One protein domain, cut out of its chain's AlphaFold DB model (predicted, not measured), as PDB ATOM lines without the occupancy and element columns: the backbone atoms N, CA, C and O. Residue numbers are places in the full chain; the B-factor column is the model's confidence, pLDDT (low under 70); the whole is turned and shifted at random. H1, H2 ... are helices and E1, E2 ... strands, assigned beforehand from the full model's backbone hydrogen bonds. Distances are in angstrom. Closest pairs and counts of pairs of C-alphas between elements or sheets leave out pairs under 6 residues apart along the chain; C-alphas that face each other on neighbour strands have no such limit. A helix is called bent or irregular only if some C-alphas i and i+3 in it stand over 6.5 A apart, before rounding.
ATOM      1  N   GLN A  38     245.565 243.788 155.056       93.62
ATOM      2  CA  GLN A  38     244.420 244.455 154.434       93.62
ATOM      3  C   GLN A  38     243.528 245.126 155.486       93.62
ATOM      4  O   GLN A  38     243.233 246.316 155.382       93.62
ATOM      5  N   LYS A  39     243.141 244.395 156.540       94.44
ATOM      6  CA  LYS A  39     242.308 244.940 157.620       94.44
ATOM      7  C   LYS A  39     242.992 246.105 158.341       94.44
ATOM      8  O   LYS A  39     242.337 247.109 158.610       94.44
ATOM      9  N   GLN A  40     244.288 245.987 158.626       95.00
ATOM     10  CA  GLN A  40     245.064 247.045 159.274       95.00
ATOM     11  C   GLN A  40     245.122 248.314 158.418       95.00
ATOM     12  O   GLN A  40     244.854 249.395 158.935       95.00
ATOM     13  N   ARG A  41     245.375 248.185 157.109       96.25
ATOM     14  CA  ARG A  41     245.387 249.325 156.175       96.25
ATOM     15  C   ARG A  41     244.054 250.062 156.144       96.25
ATOM     16  O   ARG A  41     244.040 251.283 156.196       96.25
ATOM     17  N   ARG A  42     242.930 249.335 156.121       96.81
ATOM     18  CA  ARG A  42     241.600 249.969 156.154       96.81
ATOM     19  C   ARG A  42     241.368 250.773 157.428       96.81
ATOM     20  O   ARG A  42     240.806 251.859 157.360       96.81
ATOM     21  N   LEU A  43     241.791 250.247 158.579       96.81
ATOM     22  CA  LEU A  43     241.682 250.960 159.853       96.81
ATOM     23  C   LEU A  43     242.567 252.208 159.869       96.81
ATOM     24  O   LEU A  43     242.117 253.271 160.281       96.81
ATOM     25  N   GLU A  44     243.803 252.094 159.391       96.81
ATOM     26  CA  GLU A  44     244.720 253.228 159.296       96.81
ATOM     27  C   GLU A  44     244.174 254.322 158.369       96.81
ATOM     28  O   GLU A  44     244.135 255.489 158.758       96.81
ATOM     29  N   ASN A  45     243.664 253.949 157.193       96.81
ATOM     30  CA  ASN A  45     243.009 254.873 156.268       96.81
ATOM     31  C   ASN A  45     241.794 255.551 156.913       96.81
ATOM     32  O   ASN A  45     241.631 256.761 156.787       96.81
ATOM     33  N   SER A  46     240.978 254.805 157.665       97.19
ATOM     34  CA  SER A  46     239.864 255.378 158.424       97.19
ATOM     35  C   SER A  46     240.314 256.433 159.435       97.19
ATOM     36  O   SER A  46     239.702 257.495 159.519       97.19
ATOM     37  N   PHE A  47     241.372 256.165 160.206       96.62
ATOM     38  CA  PHE A  47     241.907 257.139 161.160       96.62
ATOM     39  C   PHE A  47     242.479 258.372 160.461       96.62
ATOM     40  O   PHE A  47     242.234 259.487 160.919       96.62
ATOM     41  N   ARG A  48     243.178 258.186 159.336       96.56
ATOM     42  CA  ARG A  48     243.699 259.288 158.518       96.56
ATOM     43  C   ARG A  48     242.577 260.157 157.956       96.56
ATOM     44  O   ARG A  48     242.652 261.369 158.104       96.56
ATOM     45  N   LEU A  49     241.509 259.568 157.414       95.75
ATOM     46  CA  LEU A  49     240.346 260.335 156.953       95.75
ATOM     47  C   LEU A  49     239.672 261.107 158.087       95.75
ATOM     48  O   LEU A  49     239.272 262.247 157.891       95.75
ATOM     49  N   MET A  50     239.565 260.530 159.288       95.25
ATOM     50  CA  MET A  50     239.025 261.263 160.440       95.25
ATOM     51  C   MET A  50     239.928 262.420 160.883       95.25
ATOM     52  O   MET A  50     239.413 263.434 161.350       95.25
ATOM     53  N   ALA A  51     241.250 262.271 160.780       95.19
ATOM     54  CA  ALA A  51     242.187 263.361 161.040       95.19
ATOM     55  C   ALA A  51     242.039 264.462 159.981       95.19
ATOM     56  O   ALA A  51     241.796 265.609 160.342       95.19
ATOM     57  N   MET A  52     242.037 264.089 158.697       94.81
ATOM     58  CA  MET A  52     241.801 265.013 157.587       94.81
ATOM     59  C   MET A  52     240.462 265.739 157.715       94.81
ATOM     60  O   MET A  52     240.409 266.932 157.473       94.81
ATOM     61  N   PHE A  53     239.393 265.065 158.151       94.25
ATOM     62  CA  PHE A  53     238.102 265.713 158.389       94.25
ATOM     63  C   PHE A  53     238.220 266.835 159.424       94.25
ATOM     64  O   PHE A  53     237.704 267.925 159.224       94.25
ATOM     65  N   ARG A  54     238.923 266.582 160.533       91.25
ATOM     66  CA  ARG A  54     239.120 267.585 161.590       91.25
ATOM     67  C   ARG A  54     239.970 268.764 161.128       91.25
ATOM     68  O   ARG A  54     239.764 269.854 161.637       91.25
ATOM     69  N   GLU A  55     240.913 268.527 160.222       92.56
ATOM     70  CA  GLU A  55     241.755 269.564 159.616       92.56
ATOM     71  C   GLU A  55     241.022 270.336 158.510       92.56
ATOM     72  O   GLU A  55     241.281 271.521 158.322       92.56
ATOM     73  N   TYR A  56     240.110 269.675 157.792       91.00
ATOM     74  CA  TYR A  56     239.299 270.269 156.729       91.00
ATOM     75  C   TYR A  56     238.222 271.210 157.276       91.00
ATOM     76  O   TYR A  56     237.888 272.207 156.643       91.00
ATOM     77  N   LEU A  57     237.678 270.900 158.455       90.69
ATOM     78  CA  LEU A  57     236.717 271.772 159.118       90.69
ATOM     79  C   LEU A  57     237.384 273.039 159.650       90.69
ATOM     80  O   LEU A  57     238.393 272.989 160.354       90.69
ATOM     81  N   HIS A  58     236.754 274.178 159.382       90.75
ATOM     82  CA  HIS A  58     237.140 275.440 159.991       90.75
ATOM     83  C   HIS A  58     236.698 275.509 161.458       90.75
ATOM     84  O   HIS A  58     235.802 274.788 161.921       90.75
ATOM     85  N   GLU A  59     237.328 276.414 162.210       87.88
ATOM     86  CA  GLU A  59     236.925 276.700 163.582       87.88
ATOM     87  C   GLU A  59     235.466 277.182 163.606       87.88
ATOM     88  O   GLU A  59     235.104 278.162 162.961       87.88
ATOM     89  N   GLY A  60     234.617 276.462 164.343       90.12
ATOM     90  CA  GLY A  60     233.193 276.771 164.461       90.12
ATOM     91  C   GLY A  60     232.265 275.999 163.520       90.12
ATOM     92  O   GLY A  60     231.061 276.042 163.752       90.12
ATOM     93  N   ASP A  61     232.762 275.215 162.556       94.00
ATOM     94  CA  ASP A  61     231.901 274.495 161.594       94.00
ATOM     95  C   ASP A  61     230.919 273.529 162.275       94.00
ATOM     96  O   ASP A  61     229.739 273.463 161.935       94.00
ATOM     97  N   ILE A  62     231.382 272.802 163.297       94.50
ATOM     98  CA  ILE A  62     230.517 271.914 164.089       94.50
ATOM     99  C   ILE A  62     229.447 272.708 164.845       94.50
ATOM    100  O   ILE A  62     228.327 272.230 165.004       94.50
ATOM    101  N   GLU A  63     229.778 273.904 165.327       94.81
ATOM    102  CA  GLU A  63     228.830 274.747 166.055       94.81
ATOM    103  C   GLU A  63     227.812 275.384 165.104       94.81
ATOM    104  O   GLU A  63     226.619 275.399 165.397       94.81
ATOM    105  N   ALA A  64     228.256 275.810 163.919       94.25
ATOM    106  CA  ALA A  64     227.385 276.251 162.840       94.25
ATOM    107  C   ALA A  64     226.392 275.143 162.459       94.25
ATOM    108  O   ALA A  64     225.183 275.379 162.464       94.25
ATOM    109  N   TRP A  65     226.870 273.909 162.264       95.81
ATOM    110  CA  TRP A  65     225.998 272.760 162.019       95.81
ATOM    111  C   TRP A  65     224.986 272.535 163.152       95.81
ATOM    112  O   TRP A  65     223.810 272.307 162.871       95.81
ATOM    113  N   LYS A  66     225.384 272.639 164.432       94.69
ATOM    114  CA  LYS A  66     224.440 272.507 165.560       94.69
ATOM    115  C   LYS A  66     223.362 273.587 165.524       94.69
ATOM    116  O   LYS A  66     222.196 273.280 165.753       94.69
ATOM    117  N   ASN A  67     223.733 274.829 165.221       92.50
ATOM    118  CA  ASN A  67     222.779 275.931 165.110       92.50
ATOM    119  C   ASN A  67     221.758 275.667 163.999       92.50
ATOM    120  O   ASN A  67     220.561 275.825 164.230       92.50
ATOM    121  N   ILE A  68     222.203 275.183 162.835       92.69
ATOM    122  CA  ILE A  68     221.301 274.755 161.756       92.69
ATOM    123  C   ILE A  68     220.443 273.559 162.194       92.69
ATOM    124  O   ILE A  68     219.242 273.526 161.928       92.69
ATOM    125  N   PHE A  69     221.013 272.602 162.926       93.19
ATOM    126  CA  PHE A  69     220.278 271.454 163.454       93.19
ATOM    127  C   PHE A  69     219.142 271.865 164.396       93.19
ATOM    128  O   PHE A  69     218.028 271.360 164.274       93.19
ATOM    129  N   HIS A  70     219.383 272.817 165.295       90.69
ATOM    130  CA  HIS A  70     218.328 273.368 166.142       90.69
ATOM    131  C   HIS A  70     217.336 274.217 165.341       90.69
ATOM    132  O   HIS A  70     216.134 274.090 165.531       90.69
ATOM    133  N   ALA A  71     217.805 275.031 164.395       88.75
ATOM    134  CA  ALA A  71     216.944 275.882 163.574       88.75
ATOM    135  C   ALA A  71     216.031 275.097 162.615       88.75
ATOM    136  O   ALA A  71     215.035 275.642 162.144       88.75
ATOM    137  N   THR A  72     216.361 273.842 162.315       89.06
ATOM    138  CA  THR A  72     215.565 272.933 161.472       89.06
ATOM    139  C   THR A  72     214.660 272.004 162.281       89.06
ATOM    140  O   THR A  72     213.941 271.188 161.699       89.06
ATOM    141  N   SER A  73     214.677 272.102 163.615       83.56
ATOM    142  CA  SER A  73     213.875 271.244 164.481       83.56
ATOM    143  C   SER A  73     212.400 271.665 164.504       83.56
ATOM    144  O   SER A  73     212.051 272.839 164.364       83.56
ATOM    145  N   GLU A  74     211.504 270.693 164.706       76.38
ATOM    146  CA  GLU A  74     210.071 270.967 164.882       76.38
ATOM    147  C   GLU A  74     209.794 271.911 166.070       76.38
ATOM    148  O   GLU A  74     208.997 272.834 165.891       76.38
ATOM    149  N   PRO A  75     210.465 271.788 167.238       76.38
ATOM    150  CA  PRO A  75     210.278 272.736 168.340       76.38
ATOM    151  C   PRO A  75     210.655 274.184 168.006       76.38
ATOM    152  O   PRO A  75     210.067 275.106 168.570       76.38
ATOM    153  N   ALA A  76     211.569 274.411 167.056       74.44
ATOM    154  CA  ALA A  76     211.865 275.754 166.553       74.44
ATOM    155  C   ALA A  76     210.742 276.325 165.660       74.44
ATOM    156  O   ALA A  76     210.761 277.505 165.313       74.44
ATOM    157  N   GLY A  77     209.753 275.506 165.286       78.19
ATOM    158  CA  GLY A  77     208.683 275.861 164.357       78.19
ATOM    159  C   GLY A  77     209.109 275.785 162.889       78.19
ATOM    160  O   GLY A  77     208.501 276.445 162.040       78.19
ATOM    161  N   ALA A  78     210.166 275.031 162.574       83.44
ATOM    162  CA  ALA A  78     210.680 274.891 161.216       83.44
ATOM    163  C   ALA A  78     209.720 274.096 160.326       83.44
ATOM    164  O   ALA A  78     209.265 273.005 160.679       83.44
ATOM    165  N   LYS A  79     209.427 274.619 159.130       84.19
ATOM    166  CA  LYS A  79     208.770 273.817 158.090       84.19
ATOM    167  C   LYS A  79     209.784 272.844 157.486       84.19
ATOM    168  O   LYS A  79     210.972 273.143 157.408       84.19
ATOM    169  N   LYS A  80     209.320 271.691 156.995       82.38
ATOM    170  CA  LYS A  80     210.186 270.736 156.284       82.38
ATOM    171  C   LYS A  80     210.892 271.436 155.115       82.38
ATOM    172  O   LYS A  80     210.213 272.024 154.279       82.38
ATOM    173  N   GLY A  81     212.220 271.344 155.051       84.31
ATOM    174  CA  GLY A  81     213.019 272.027 154.023       84.31
ATOM    175  C   GLY A  81     213.412 273.461 154.366       84.31
ATOM    176  O   GLY A  81     214.051 274.114 153.547       84.31
ATOM    177  N   PHE A  82     213.060 273.949 155.557       87.38
ATOM    178  CA  PHE A  82     213.353 275.303 156.008       87.38
ATOM    179  C   PHE A  82     214.082 275.293 157.354       87.38
ATOM    180  O   PHE A  82     213.970 274.357 158.143       87.38
ATOM    181  N   LEU A  83     214.809 276.375 157.605       88.56
ATOM    182  CA  LEU A  83     215.407 276.737 158.879       88.56
ATOM    183  C   LEU A  83     214.725 278.000 159.415       88.56
ATOM    184  O   LEU A  83     214.340 278.891 158.651       88.56
ATOM    185  N   VAL A  84     214.577 278.083 160.733       87.12
ATOM    186  CA  VAL A  84     214.013 279.254 161.408       87.12
ATOM    187  C   VAL A  84     215.128 280.203 161.806       87.12
ATOM    188  O   VAL A  84     216.039 279.841 162.545       87.12
ATOM    189  N   GLN A  85     215.029 281.446 161.349       84.19
ATOM    190  CA  GLN A  85     215.907 282.531 161.759       84.19
ATOM    191  C   GLN A  85     215.083 283.625 162.429       84.19
ATOM    192  O   GLN A  85     214.096 284.097 161.868       84.19
ATOM    193  N   VAL A  86     215.488 284.052 163.624       78.69
ATOM    194  CA  VAL A  86     214.845 285.176 164.312       78.69
ATOM    195  C   VAL A  86     215.576 286.460 163.930       78.69
ATOM    196  O   VAL A  86     216.723 286.654 164.325       78.69
ATOM    197  N   ILE A  87     214.921 287.329 163.161       77.12
ATOM    198  CA  ILE A  87     215.430 288.661 162.798       77.12
ATOM    199  C   ILE A  87     214.471 289.696 163.382       77.12
ATOM    200  O   ILE A  87     213.263 289.610 163.166       77.12
ATOM    201  N   ASP A  88     214.996 290.638 164.167       75.12
ATOM    202  CA  ASP A  88     214.220 291.707 164.816       75.12
ATOM    203  C   ASP A  88     212.992 291.198 165.602       75.12
ATOM    204  O   ASP A  88     211.904 291.774 165.564       75.12
ATOM    205  N   GLY A  89     213.152 290.063 166.294       75.25
ATOM    206  CA  GLY A  89     212.093 289.430 167.087       75.25
ATOM    207  C   GLY A  89     211.017 288.701 166.271       75.25
ATOM    208  O   GLY A  89     210.047 288.214 166.851       75.25
ATOM    209  N   LYS A  90     211.171 288.596 164.945       77.69
ATOM    210  CA  LYS A  90     210.273 287.842 164.060       77.69
ATOM    211  C   LYS A  90     210.946 286.568 163.562       77.69
ATOM    212  O   LYS A  90     212.052 286.610 163.030       77.69
ATOM    213  N   SER A  91     210.245 285.444 163.686       82.75
ATOM    214  CA  SER A  91     210.671 284.164 163.117       82.75
ATOM    215  C   SER A  91     210.426 284.147 161.610       82.75
ATOM    216  O   SER A  91     209.282 284.177 161.152       82.75
ATOM    217  N   LEU A  92     211.505 284.091 160.838       86.88
ATOM    218  CA  LEU A  92     211.505 283.945 159.390       86.88
ATOM    219  C   LEU A  92     211.901 282.518 159.016       86.88
ATOM    220  O   LEU A  92     212.759 281.911 159.651       86.88
ATOM    221  N   GLN A  93     211.259 281.989 157.978       89.69
ATOM    222  CA  GLN A  93     211.585 280.686 157.403       89.69
ATOM    223  C   GLN A  93     212.533 280.923 156.230       89.69
ATOM    224  O   GLN A  93     212.176 281.640 155.295       89.69
ATOM    225  N   ARG A  94     213.718 280.324 156.274       88.62
ATOM    226  CA  ARG A  94     214.707 280.369 155.196       88.62
ATOM    227  C   ARG A  94     214.874 278.963 154.609       88.62
ATOM    228  O   ARG A  94     214.926 278.017 155.389       88.62
ATOM    229  N   PRO A  95     214.881 278.771 153.283       91.75
ATOM    230  CA  PRO A  95     215.010 277.435 152.712       91.75
ATOM    231  C   PRO A  95     216.409 276.856 152.958       91.75
ATOM    232  O   PRO A  95     217.399 277.583 153.015       91.75
ATOM    233  N   LEU A  96     216.502 275.532 153.092       92.50
ATOM    234  CA  LEU A  96     217.777 274.835 153.296       92.50
ATOM    235  C   LEU A  96     218.718 274.921 152.088       92.50
ATOM    236  O   LEU A  96     219.927 274.810 152.263       92.50
ATOM    237  N   SER A  97     218.183 275.179 150.891       92.44
ATOM    238  CA  SER A  97     218.973 275.466 149.689       92.44
ATOM    239  C   SER A  97     219.937 276.638 149.875       92.44
ATOM    240  O   SER A  97     220.995 276.652 149.256       92.44
ATOM    241  N   ASP A  98     219.620 277.594 150.755       92.31
ATOM    242  CA  ASP A  98     220.470 278.766 150.998       92.31
ATOM    243  C   ASP A  98     221.815 278.397 151.643       92.31
ATOM    244  O   ASP A  98     222.762 279.178 151.560       92.31
ATOM    245  N   LEU A  99     221.932 277.208 152.249       92.94
ATOM    246  CA  LEU A  99     223.203 276.677 152.760       92.94
ATOM    247  C   LEU A  99     224.205 276.326 151.648       92.94
ATOM    248  O   LEU A  99     225.381 276.161 151.941       92.94
ATOM    249  N   PHE A 100     223.743 276.234 150.399       92.19
ATOM    250  CA  PHE A 100     224.535 275.885 149.213       92.19
ATOM    251  C   PHE A 100     224.547 277.033 148.188       92.19
ATOM    252  O   PHE A 100     224.684 276.818 146.985       92.19
ATOM    253  N   SER A 101     224.311 278.262 148.655       89.62
ATOM    254  CA  SER A 101     224.303 279.470 147.827       89.62
ATOM    255  C   SER A 101     225.633 280.222 147.916       89.62
ATOM    256  O   SER A 101     226.423 279.997 148.829       89.62
ATOM    257  N   GLU A 102     225.883 281.156 146.993       83.25
ATOM    258  CA  GLU A 102     227.041 282.057 147.061       83.25
ATOM    259  C   GLU A 102     226.887 283.036 148.246       83.25
ATOM    260  O   GLU A 102     226.316 284.117 148.121       83.25
ATOM    261  N   GLY A 103     227.374 282.635 149.423       86.06
ATOM    262  CA  GLY A 103     227.269 283.391 150.678       86.06
ATOM    263  C   GLY A 103     226.306 282.761 151.690       86.06
ATOM    264  O   GLY A 103     225.369 283.428 152.141       86.06
ATOM    265  N   PRO A 104     226.519 281.491 152.069       89.88
ATOM    266  CA  PRO A 104     225.592 280.765 152.922       89.88
ATOM    267  C   PRO A 104     225.639 281.283 154.374       89.88
ATOM    268  O   PRO A 104     226.676 281.761 154.850       89.88
ATOM    269  N   PRO A 105     224.529 281.182 155.130       88.25
ATOM    270  CA  PRO A 105     224.433 281.738 156.482       88.25
ATOM    271  C   PRO A 105     225.338 281.058 157.516       88.25
ATOM    272  O   PRO A 105     225.563 281.616 158.587       88.25
ATOM    273  N   ASP A 106     225.834 279.863 157.215       92.06
ATOM    274  CA  ASP A 106     226.740 279.073 158.045       92.06
ATOM    275  C   ASP A 106     228.202 279.164 157.568       92.06
ATOM    276  O   ASP A 106     229.043 278.376 158.003       92.06
ATOM    277  N   ASN A 107     228.508 280.097 156.656       91.75
ATOM    278  CA  ASN A 107     229.826 280.241 156.037       91.75
ATOM    279  C   ASN A 107     230.316 278.946 155.346       91.75
ATOM    280  O   ASN A 107     231.514 278.651 155.333       91.75
ATOM    281  N   GLY A 108     229.394 278.140 154.811       92.94
ATOM    282  CA  GLY A 108     229.661 276.971 153.970       92.94
ATOM    283  C   GLY A 108     230.041 275.731 154.769       92.94
ATOM    284  O   GLY A 108     230.647 274.812 154.227       92.94
ATOM    285  N   ALA A 109     229.754 275.714 156.072       95.12
ATOM    286  CA  ALA A 109     230.110 274.605 156.950       95.12
ATOM    287  C   ALA A 109     229.412 273.300 156.534       95.12
ATOM    288  O   ALA A 109     230.055 272.253 156.451       95.12
ATOM    289  N   VAL A 110     228.109 273.356 156.245       95.50
ATOM    290  CA  VAL A 110     227.323 272.193 155.812       95.50
ATOM    291  C   VAL A 110     227.768 271.699 154.437       95.50
ATOM    292  O   VAL A 110     227.907 270.490 154.258       95.50
ATOM    293  N   GLU A 111     228.046 272.608 153.503       95.25
ATOM    294  CA  GLU A 111     228.567 272.271 152.173       95.25
ATOM    295  C   GLU A 111     229.923 271.558 152.268       95.25
ATOM    296  O   GLU A 111     230.057 270.438 151.777       95.25
ATOM    297  N   ARG A 112     230.886 272.118 153.017       95.31
ATOM    298  CA  ARG A 112     232.184 271.466 153.276       95.31
ATOM    299  C   ARG A 112     232.021 270.068 153.868       95.31
ATOM    300  O   ARG A 112     232.686 269.119 153.455       95.31
ATOM    301  N   MET A 113     231.142 269.913 154.858       97.19
ATOM    302  CA  MET A 113     230.877 268.595 155.439       97.19
ATOM    303  C   MET A 113     230.302 267.623 154.404       97.19
ATOM    304  O   MET A 113     230.714 266.466 154.384       97.19
ATOM    305  N   ALA A 114     229.385 268.079 153.547       97.12
ATOM    306  CA  ALA A 114     228.791 267.270 152.488       97.12
ATOM    307  C   ALA A 114     229.831 266.795 151.465       97.12
ATOM    308  O   ALA A 114     229.890 265.601 151.173       97.12
ATOM    309  N   GLU A 115     230.704 267.692 151.001       96.31
ATOM    310  CA  GLU A 115     231.827 267.362 150.113       96.31
ATOM    311  C   GLU A 115     232.733 266.293 150.735       96.31
ATOM    312  O   GLU A 115     233.090 265.296 150.101       96.31
ATOM    313  N   PHE A 116     233.072 266.456 152.017       97.25
ATOM    314  CA  PHE A 116     233.915 265.489 152.708       97.25
ATOM    315  C   PHE A 116     233.199 264.147 152.923       97.25
ATOM    316  O   PHE A 116     233.828 263.085 152.898       97.25
ATOM    317  N   PHE A 117     231.880 264.152 153.128       97.88
ATOM    318  CA  PHE A 117     231.098 262.920 153.214       97.88
ATOM    319  C   PHE A 117     230.996 262.199 151.878       97.88
ATOM    320  O   PHE A 117     231.016 260.967 151.884       97.88
ATOM    321  N   ASP A 118     230.966 262.911 150.753       97.94
ATOM    322  CA  ASP A 118     231.066 262.296 149.428       97.94
ATOM    323  C   ASP A 118     232.422 261.594 149.242       97.94
ATOM    324  O   ASP A 118     232.462 260.413 148.885       97.94
ATOM    325  N   LEU A 119     233.523 262.231 149.664       97.31
ATOM    326  CA  LEU A 119     234.855 261.610 149.689       97.31
ATOM    327  C   LEU A 119     234.904 260.352 150.577       97.31
ATOM    328  O   LEU A 119     235.365 259.294 150.143       97.31
ATOM    329  N   ILE A 120     234.404 260.432 151.816       96.81
ATOM    330  CA  ILE A 120     234.311 259.266 152.714       96.81
ATOM    331  C   ILE A 120     233.494 258.146 152.062       96.81
ATOM    332  O   ILE A 120     233.825 256.964 152.196       96.81
ATOM    333  N   SER A 121     232.417 258.511 151.376       97.62
ATOM    334  CA  SER A 121     231.517 257.562 150.734       97.62
ATOM    335  C   SER A 121     232.195 256.846 149.574       97.62
ATOM    336  O   SER A 121     232.078 255.622 149.480       97.62
ATOM    337  N   ASN A 122     232.979 257.558 148.762       97.56
ATOM    338  CA  ASN A 122     233.801 256.968 147.709       97.56
ATOM    339  C   ASN A 122     234.771 255.907 148.265       97.56
ATOM    340  O   ASN A 122     234.784 254.758 147.814       97.56
ATOM    341  N   GLU A 123     235.516 256.251 149.315       97.19
ATOM    342  CA  GLU A 123     236.464 255.342 149.968       97.19
ATOM    343  C   GLU A 123     235.750 254.117 150.579       97.19
ATOM    344  O   GLU A 123     236.180 252.964 150.441       97.19
ATOM    345  N   ALA A 124     234.587 254.323 151.205       96.75
ATOM    346  CA  ALA A 124     233.774 253.231 151.737       96.75
ATOM    347  C   ALA A 124     233.284 252.283 150.631       96.75
ATOM    348  O   ALA A 124     233.384 251.060 150.777       96.75
ATOM    349  N   LEU A 125     232.796 252.830 149.513       96.31
ATOM    350  CA  LEU A 125     232.332 252.066 148.351       96.31
ATOM    351  C   LEU A 125     233.463 251.227 147.736       96.31
ATOM    352  O   LEU A 125     233.221 250.091 147.319       96.31
ATOM    353  N   ASN A 126     234.692 251.744 147.761       95.81
ATOM    354  CA  ASN A 126     235.901 251.063 147.292       95.81
ATOM    355  C   ASN A 126     236.518 250.101 148.326       95.81
ATOM    356  O   ASN A 126     237.518 249.440 148.041       95.81
ATOM    357  N   LYS A 127     235.902 249.953 149.510       94.06
ATOM    358  CA  LYS A 127     236.348 249.075 150.612       94.06
ATOM    359  C   LYS A 127     237.763 249.387 151.115       94.06
ATOM    360  O   LYS A 127     238.423 248.513 151.685       94.06
ATOM    361  N   THR A 128     238.223 250.618 150.929       95.19
ATOM    362  CA  THR A 128     239.547 251.087 151.365       95.19
ATOM    363  C   THR A 128     239.553 251.521 152.828       95.19
ATOM    364  O   THR A 128     240.631 251.674 153.405       95.19
ATOM    365  N   ILE A 129     238.370 251.657 153.440       96.81
ATOM    366  CA  ILE A 129     238.173 252.089 154.828       96.81
ATOM    367  C   ILE A 129     237.185 251.202 155.591       96.81
ATOM    368  O   ILE A 129     236.372 250.474 155.020       96.81
ATOM    369  N   GLU A 130     237.241 251.290 156.917       95.75
ATOM    370  CA  GLU A 130     236.245 250.745 157.839       95.75
ATOM    371  C   GLU A 130     235.174 251.807 158.156       95.75
ATOM    372  O   GLU A 130     235.280 252.549 159.134       95.75
ATOM    373  N   ILE A 131     234.126 251.889 157.324       95.69
ATOM    374  CA  ILE A 131     233.058 252.906 157.440       95.69
ATOM    375  C   ILE A 131     232.378 252.914 158.812       95.69
ATOM    376  O   ILE A 131     231.997 253.970 159.305       95.69
ATOM    377  N   ARG A 132     232.287 251.760 159.484       94.88
ATOM    378  CA  ARG A 132     231.688 251.652 160.819       94.88
ATOM    379  C   ARG A 132     232.387 252.547 161.847       94.88
ATOM    380  O   ARG A 132     231.726 253.104 162.720       94.88
ATOM    381  N   LEU A 133     233.708 252.690 161.744       94.88
ATOM    382  CA  LEU A 133     234.489 253.545 162.636       94.88
ATOM    383  C   LEU A 133     234.202 255.031 162.382       94.88
ATOM    384  O   LEU A 133     234.015 255.787 163.335       94.88
ATOM    385  N   LEU A 134     234.127 255.437 161.111       95.94
ATOM    386  CA  LEU A 134     233.815 256.817 160.742       95.94
ATOM    387  C   LEU A 134     232.377 257.159 161.120       95.94
ATOM    388  O   LEU A 134     232.143 258.182 161.754       95.94
ATOM    389  N   TYR A 135     231.428 256.271 160.822       96.56
ATOM    390  CA  TYR A 135     230.024 256.444 161.176       96.56
ATOM    391  C   TYR A 135     229.818 256.542 162.692       96.56
ATOM    392  O   TYR A 135     229.008 257.339 163.156       96.56
ATOM    393  N   PHE A 136     230.599 255.816 163.497       95.88
ATOM    394  CA  PHE A 136     230.555 256.002 164.946       95.88
ATOM    395  C   PHE A 136     230.882 257.448 165.352       95.88
ATOM    396  O   PHE A 136     230.229 257.993 166.237       95.88
ATOM    397  N   GLN A 137     231.858 258.095 164.711       94.75
ATOM    398  CA  GLN A 137     232.246 259.470 165.044       94.75
ATOM    399  C   GLN A 137     231.391 260.534 164.354       94.75
ATOM    400  O   GLN A 137     231.172 261.588 164.943       94.75
ATOM    401  N   LEU A 138     230.935 260.289 163.127       95.88
ATOM    402  CA  LEU A 138     230.352 261.299 162.236       95.88
ATOM    403  C   LEU A 138     228.882 261.032 161.903       95.88
ATOM    404  O   LEU A 138     228.241 261.871 161.286       95.88
ATOM    405  N   GLY A 139     228.321 259.900 162.331       95.88
ATOM    406  CA  GLY A 139     227.031 259.406 161.851       95.88
ATOM    407  C   GLY A 139     225.865 260.368 162.053       95.88
ATOM    408  O   GLY A 139     225.000 260.449 161.193       95.88
ATOM    409  N   GLN A 140     225.836 261.155 163.138       95.62
ATOM    410  CA  GLN A 140     224.782 262.166 163.289       95.62
ATOM    411  C   GLN A 140     224.907 263.284 162.245       95.62
ATOM    412  O   GLN A 140     223.895 263.690 161.677       95.62
ATOM    413  N   LEU A 141     226.125 263.759 161.980       96.69
ATOM    414  CA  LEU A 141     226.382 264.769 160.952       96.69
ATOM    415  C   LEU A 141     226.010 264.212 159.572       96.69
ATOM    416  O   LEU A 141     225.249 264.840 158.849       96.69
ATOM    417  N   MET A 142     226.470 262.995 159.258       96.94
ATOM    418  CA  MET A 142     226.182 262.323 157.989       96.94
ATOM    419  C   MET A 142     224.676 262.165 157.763       96.94
ATOM    420  O   MET A 142     224.170 262.600 156.738       96.94
ATOM    421  N   ASP A 143     223.943 261.613 158.732       96.00
ATOM    422  CA  ASP A 143     222.505 261.366 158.575       96.00
ATOM    423  C   ASP A 143     221.702 262.657 158.397       96.00
ATOM    424  O   ASP A 143     220.756 262.710 157.611       96.00
ATOM    425  N   THR A 144     222.061 263.698 159.147       95.31
ATOM    426  CA  THR A 144     221.336 264.975 159.111       95.31
ATOM    427  C   THR A 144     221.614 265.735 157.828       95.31
ATOM    428  O   THR A 144     220.667 266.162 157.174       95.31
ATOM    429  N   ILE A 145     222.878 265.817 157.416       96.62
ATOM    430  CA  ILE A 145     223.272 266.473 156.169       96.62
ATOM    431  C   ILE A 145     222.723 265.700 154.969       96.62
ATOM    432  O   ILE A 145     222.109 266.308 154.098       96.62
ATOM    433  N   HIS A 146     222.812 264.365 154.956       96.44
ATOM    434  CA  HIS A 146     222.174 263.546 153.922       96.44
ATOM    435  C   HIS A 146     220.676 263.863 153.814       96.44
ATOM    436  O   HIS A 146     220.160 264.105 152.723       96.44
ATOM    437  N   SER A 147     219.966 263.890 154.948       94.44
ATOM    438  CA  SER A 147     218.538 264.220 154.996       94.44
ATOM    439  C   SER A 147     218.237 265.621 154.447       94.44
ATOM    440  O   SER A 147     217.301 265.775 153.663       94.44
ATOM    441  N   TRP A 148     219.034 266.632 154.811       94.56
ATOM    442  CA  TRP A 148     218.864 268.006 154.324       94.56
ATOM    443  C   TRP A 148     219.111 268.143 152.825       94.56
ATOM    444  O   TRP A 148     218.351 268.825 152.152       94.56
ATOM    445  N   ILE A 149     220.125 267.476 152.283       94.94
ATOM    446  CA  ILE A 149     220.454 267.589 150.857       94.94
ATOM    447  C   ILE A 149     219.454 266.801 149.999       94.94
ATOM    448  O   ILE A 149     219.103 267.231 148.903       94.94
ATOM    449  N   THR A 150     218.911 265.692 150.516       94.19
ATOM    450  CA  THR A 150     217.898 264.878 149.812       94.19
ATOM    451  C   THR A 150     216.604 265.654 149.528       94.19
ATOM    452  O   THR A 150     215.845 265.284 148.639       94.19
ATOM    453  N   ILE A 151     216.307 266.702 150.299       91.81
ATOM    454  CA  ILE A 151     215.081 267.501 150.131       91.81
ATOM    455  C   ILE A 151     215.294 268.782 149.320       91.81
ATOM    456  O   ILE A 151     214.328 269.512 149.114       91.81
ATOM    457  N   ILE A 152     216.527 269.066 148.898       92.38
ATOM    458  CA  ILE A 152     216.851 270.201 148.034       92.38
ATOM    459  C   ILE A 152     216.817 269.712 146.585       92.38
ATOM    460  O   ILE A 152     217.416 268.685 146.260       92.38
ATOM    461  N   ASP A 153     216.116 270.447 145.725       91.81
ATOM    462  CA  ASP A 153     216.029 270.134 144.299       91.81
ATOM    463  C   ASP A 153     217.398 270.274 143.620       91.81
ATOM    464  O   ASP A 153     218.201 271.149 143.959       91.81
ATOM    465  N   GLY A 154     217.671 269.397 142.656       86.81
ATOM    466  CA  GLY A 154     218.897 269.450 141.871       86.81
ATOM    467  C   GLY A 154     218.957 270.661 140.929       86.81
ATOM    468  O   GLY A 154     217.937 271.302 140.639       86.81
ATOM    469  N   PRO A 155     220.152 270.978 140.394       81.62
ATOM    470  CA  PRO A 155     220.298 271.982 139.348       81.62
ATOM    471  C   PRO A 155     219.357 271.681 138.176       81.62
ATOM    472  O   PRO A 155     219.205 270.532 137.769       81.62
ATOM    473  N   TYR A 156     218.730 272.719 137.622       79.25
ATOM    474  CA  TYR A 156     217.797 272.609 136.488       79.25
ATOM    475  C   TYR A 156     216.525 271.775 136.751       79.25
ATOM    476  O   TYR A 156     215.788 271.490 135.810       79.25
ATOM    477  N   GLY A 157     216.220 271.444 138.012       76.44
ATOM    478  CA  GLY A 157     214.995 270.730 138.393       76.44
ATOM    479  C   GLY A 157     215.031 269.221 138.132       76.44
ATOM    480  O   GLY A 157     213.980 268.580 138.134       76.44
ATOM    481  N   GLU A 158     216.215 268.648 137.903       82.25
ATOM    482  CA  GLU A 158     216.401 267.207 137.739       82.25
ATOM    483  C   GLU A 158     216.963 266.578 139.022       82.25
ATOM    484  O   GLU A 158     218.058 266.914 139.469       82.25
ATOM    485  N   GLY A 159     216.216 265.632 139.601       89.56
ATOM    486  CA  GLY A 159     216.634 264.896 140.797       89.56
ATOM    487  C   GLY A 159     216.810 265.782 142.034       89.56
ATOM    488  O   GLY A 159     216.226 266.861 142.149       89.56
ATOM    489  N   THR A 160     217.606 265.298 142.982       93.56
ATOM    490  CA  THR A 160     217.970 266.049 144.196       93.56
ATOM    491  C   THR A 160     219.376 266.630 144.080       93.56
ATOM    492  O   THR A 160     220.209 266.124 143.325       93.56
ATOM    493  N   LEU A 161     219.682 267.649 144.885       93.75
ATOM    494  CA  LEU A 161     221.040 268.183 145.009       93.75
ATOM    495  C   LEU A 161     222.044 267.075 145.368       93.75
ATOM    496  O   LEU A 161     223.168 267.069 144.871       93.75
ATOM    497  N   LEU A 162     221.609 266.099 146.172       95.25
ATOM    498  CA  LEU A 162     222.426 264.965 146.595       95.25
ATOM    499  C   LEU A 162     222.838 264.108 145.396       95.25
ATOM    500  O   LEU A 162     224.009 263.789 145.237       95.25
ATOM    501  N   GLU A 163     221.883 263.770 144.533       94.25
ATOM    502  CA  GLU A 163     222.135 262.958 143.340       94.25
ATOM    503  C   GLU A 163     223.016 263.685 142.322       94.25
ATOM    504  O   GLU A 163     223.831 263.049 141.653       94.25
ATOM    505  N   ALA A 164     222.864 265.007 142.214       93.75
ATOM    506  CA  ALA A 164     223.587 265.817 141.245       93.75
ATOM    507  C   ALA A 164     225.032 266.128 141.669       93.75
ATOM    508  O   ALA A 164     225.933 266.068 140.833       93.75
ATOM    509  N   GLN A 165     225.256 266.480 142.939       94.25
ATOM    510  CA  GLN A 165     226.547 266.997 143.415       94.25
ATOM    511  C   GLN A 165     227.314 266.034 144.326       94.25
ATOM    512  O   GLN A 165     228.538 266.116 144.376       94.25
ATOM    513  N   TYR A 166     226.633 265.099 144.997       96.56
ATOM    514  CA  TYR A 166     227.244 264.175 145.965       96.56
ATOM    515  C   TYR A 166     226.858 262.707 145.669       96.56
ATOM    516  O   TYR A 166     226.215 262.024 146.482       96.56
ATOM    517  N   PRO A 167     227.197 262.198 144.467       96.31
ATOM    518  CA  PRO A 167     226.677 260.933 143.958       96.31
ATOM    519  C   PRO A 167     227.225 259.695 144.678       96.31
ATOM    520  O   PRO A 167     226.611 258.624 144.610       96.31
ATOM    521  N   ASP A 168     228.392 259.774 145.320       97.69
ATOM    522  CA  ASP A 168     228.920 258.667 146.117       97.69
ATOM    523  C   ASP A 168     228.251 258.640 147.495       97.69
ATOM    524  O   ASP A 168     227.938 257.552 147.994       97.69
ATOM    525  N   PHE A 169     227.942 259.809 148.062       97.50
ATOM    526  CA  PHE A 169     227.190 259.937 149.307       97.50
ATOM    527  C   PHE A 169     225.779 259.352 149.188       97.50
ATOM    528  O   PHE A 169     225.397 258.498 149.995       97.50
ATOM    529  N   ASP A 170     225.059 259.701 148.119       96.62
ATOM    530  CA  ASP A 170     223.772 259.089 147.768       96.62
ATOM    531  C   ASP A 170     223.885 257.558 147.648       96.62
ATOM    532  O   ASP A 170     223.131 256.779 148.249       96.62
ATOM    533  N   ARG A 171     224.892 257.090 146.902       96.50
ATOM    534  CA  ARG A 171     225.085 255.663 146.627       96.50
ATOM    535  C   ARG A 171     225.396 254.860 147.886       96.50
ATOM    536  O   ARG A 171     224.953 253.710 147.983       96.50
ATOM    537  N   LEU A 172     226.142 255.425 148.835       96.19
ATOM    538  CA  LEU A 172     226.459 254.779 150.109       96.19
ATOM    539  C   LEU A 172     225.182 254.445 150.896       96.19
ATOM    540  O   LEU A 172     225.019 253.308 151.359       96.19
ATOM    541  N   TYR A 173     224.259 255.405 150.989       94.31
ATOM    542  CA  TYR A 173     222.978 255.239 151.678       94.31
ATOM    543  C   TYR A 173     222.028 254.323 150.900       94.31
ATOM    544  O   TYR A 173     221.461 253.395 151.487       94.31
ATOM    545  N   LYS A 174     221.922 254.476 149.572       93.12
ATOM    546  CA  LYS A 174     221.100 253.590 148.721       93.12
ATOM    547  C   LYS A 174     221.539 252.124 148.800       93.12
ATOM    548  O   LYS A 174     220.695 251.229 148.856       93.12
ATOM    549  N   LYS A 175     222.849 251.851 148.883       93.56
ATOM    550  CA  LYS A 175     223.393 250.489 149.065       93.56
ATOM    551  C   LYS A 175     223.245 249.937 150.487       93.56
ATOM    552  O   LYS A 175     223.651 248.798 150.718       93.56
ATOM    553  N   ARG A 176     222.683 250.706 151.430       87.56
ATOM    554  CA  ARG A 176     222.543 250.334 152.852       87.56
ATOM    555  C   ARG A 176     223.864 249.871 153.470       87.56
ATOM    556  O   ARG A 176     223.899 248.932 154.262       87.56
ATOM    557  N   MET A 177     224.963 250.523 153.086       84.94
ATOM    558  CA  MET A 177     226.278 250.254 153.680       84.94
ATOM    559  C   MET A 177     226.394 250.799 155.106       84.94
ATOM    560  O   MET A 177     227.320 250.433 155.827       84.94
ATOM    561  N   ILE A 178     225.446 251.648 155.503       89.56
ATOM    562  CA  ILE A 178     225.239 252.121 156.864       89.56
ATOM    563  C   ILE A 178     223.992 251.431 157.417       89.56
ATOM    564  O   ILE A 178     222.930 251.442 156.790       89.56
ATOM    565  N   ASP A 179     224.118 250.843 158.604       86.31
ATOM    566  CA  ASP A 179     222.981 250.316 159.356       86.31
ATOM    567  C   ASP A 179     222.522 251.366 160.373       86.31
ATOM    568  O   ASP A 179     223.300 251.824 161.212       86.31
ATOM    569  N   ALA A 180     221.235 251.713 160.338       80.06
ATOM    570  CA  ALA A 180     220.624 252.650 161.278       80.06
ATOM    571  C   ALA A 180     220.759 252.210 162.751       80.06
ATOM    572  O   ALA A 180     220.656 253.038 163.655       80.06
ATOM    573  N   LYS A 181     220.998 250.917 163.010       88.19
ATOM    574  CA  LYS A 181     221.231 250.361 164.353       88.19
ATOM    575  C   LYS A 181     222.659 250.557 164.852       88.19
ATOM    576  O   LYS A 181     222.942 250.245 166.010       88.19
ATOM    577  N   TRP A 182     223.587 250.998 164.004       92.19
ATOM    578  CA  TRP A 182     224.952 251.245 164.445       92.19
ATOM    579  C   TRP A 182     224.999 252.399 165.439       92.19
ATOM    580  O   TRP A 182     224.371 253.441 165.255       92.19
ATOM    581  N   ALA A 183     225.783 252.204 166.499       92.06
ATOM    582  CA  ALA A 183     226.060 253.257 167.456       92.06
ATOM    583  C   ALA A 183     226.757 254.426 166.752       92.06
ATOM    584  O   ALA A 183     227.680 254.225 165.960       92.06
ATOM    585  N   LYS A 184     226.331 255.637 167.094       94.44
ATOM    586  CA  LYS A 184     226.923 256.890 166.640       94.44
ATOM    587  C   LYS A 184     227.034 257.850 167.811       94.44
ATOM    588  O   LYS A 184     226.215 257.824 168.729       94.44
ATOM    589  N   LYS A 185     228.060 258.685 167.776       93.12
ATOM    590  CA  LYS A 185     228.252 259.782 168.708       93.12
ATOM    591  C   LYS A 185     227.171 260.833 168.469       93.12
ATOM    592  O   LYS A 185     226.965 261.271 167.338       93.12
ATOM    593  N   THR A 186     226.531 261.256 169.552       93.31
ATOM    594  CA  THR A 186     225.586 262.372 169.544       93.31
ATOM    595  C   THR A 186     226.331 263.669 169.856       93.31
ATOM    596  O   THR A 186     226.975 263.786 170.896       93.31
ATOM    597  N   TYR A 187     226.271 264.627 168.937       90.81
ATOM    598  CA  TYR A 187     226.800 265.986 169.061       90.81
ATOM    599  C   TYR A 187     225.798 266.940 169.700       90.81
ATOM    600  O   TYR A 187     226.198 267.823 170.454       90.81
ATOM    601  N   THR A 188     224.516 266.779 169.376       92.00
ATOM    602  CA  THR A 188     223.431 267.578 169.945       92.00
ATOM    603  C   THR A 188     222.119 266.795 169.951       92.00
ATOM    604  O   THR A 188     221.963 265.821 169.208       92.00
ATOM    605  N   HIS A 189     221.184 267.200 170.802       88.12
ATOM    606  CA  HIS A 189     219.827 266.663 170.849       88.12
ATOM    607  C   HIS A 189     218.864 267.628 170.162       88.12
ATOM    608  O   HIS A 189     219.195 268.789 169.945       88.12
ATOM    609  N   ILE A 190     217.673 267.145 169.805       76.00
ATOM    610  CA  ILE A 190     216.591 268.033 169.375       76.00
ATOM    611  C   ILE A 190     216.360 269.025 170.523       76.00
ATOM    612  O   ILE A 190     216.151 268.597 171.660       76.00
ATOM    613  N   GLY A 191     216.529 270.312 170.218       55.38
ATOM    614  CA  GLY A 191     216.255 271.418 171.139       55.38
ATOM    615  C   GLY A 191     214.793 271.800 171.090       55.38
ATOM    616  O   GLY A 191     214.193 271.548 170.019       55.38
TER     617      GLY A 191
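This is residues 38 to 191 of the 191 residues of an uncharacterized protein of Microcystis aeruginosa NIES-87 (UniProt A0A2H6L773). Helices crossing around H4 and the kinked H5 make an elongated body, with a small hairpin of E1 and E2 at one end of the long axis and the beginning of H1 at the other. H1 runs beside H4, and H7 crosses H4. The printed part has 154 residues, with seven named helices and two antiparallel strands in the order H1, H2, E1, E2, H3, H4, H5, H6, H7; its class is mostly helix. It is compact, with a radius of gyration of the C-alphas of 15.9 A, and spans 56 by 33 by 29 A.

Begin at the hairpin of E1, residues 82 to 87, and E2, residues 90 to 95: N 85 and O 92, 2.9 A apart, are within hydrogen-bond range. Look next at H2, residues 61 to 71; its closest C-alpha pair with E1 is Ala 71 and Val 84, 5.0 A. The hub is H4, residues 109 to 125, which touches H2 with residues 109 to 110 alone, about perpendicular at 74 degrees; the closest C-alphas, Asp 61 and Ala 109, are 5.0 A apart. H3, residues 96 to 100, only just touches H4, with 3 pairs of C-alphas within 8 A, the closest Phe 100 and Glu 111, 6.2 A. With residues 49 to 56 alone, H1, residues 38 to 56, only just touches H4, also with 3 pairs, the closest C-alphas being Phe 53 and Phe 116, 7.1 A; the tilt is a shallow 10 degrees, opposite ways. H5, residues 131 to 150, touches H4 at a steep tilt of 55 degrees, closest at C-alphas Ala 124 and Ile 131, 5.8 A. H7, residues 167 to 174, touches H4 closest at C-alphas Asp 118 and Phe 169, 4.5 A. H6, residues 161 to 165, touches residues 146 to 150 of H5, closest at C-alphas Ile 149 and Leu 162, 5.4 A. Every O i to N i+4 pair is within hydrogen-bond range in H1, H2, H4, H6 and H7, against 14 of 16 in H5 and 0 of 1 in H3, where 2 of 2 O i to N i+3 pairs are.

Find C-alpha 38 at (244.420, 244.455, 154.434); from there H1 runs 26.4 A. H4 covers 24.2 A and H5 20.8 A; H5 is irregular, with C-alphas 137 and 140 8.1 A apart and a kink of 86 degrees near residue 138. H7 ends at C-alpha 174, (221.100, 253.590, 148.721).

The C-alphas farthest apart, Gln 38 and Asp 88, are 57.0 A apart. The printed part has no cut and no long link, and residues 175 to 191 hold no named element. Residue 191 alone is under 70 in pLDDT.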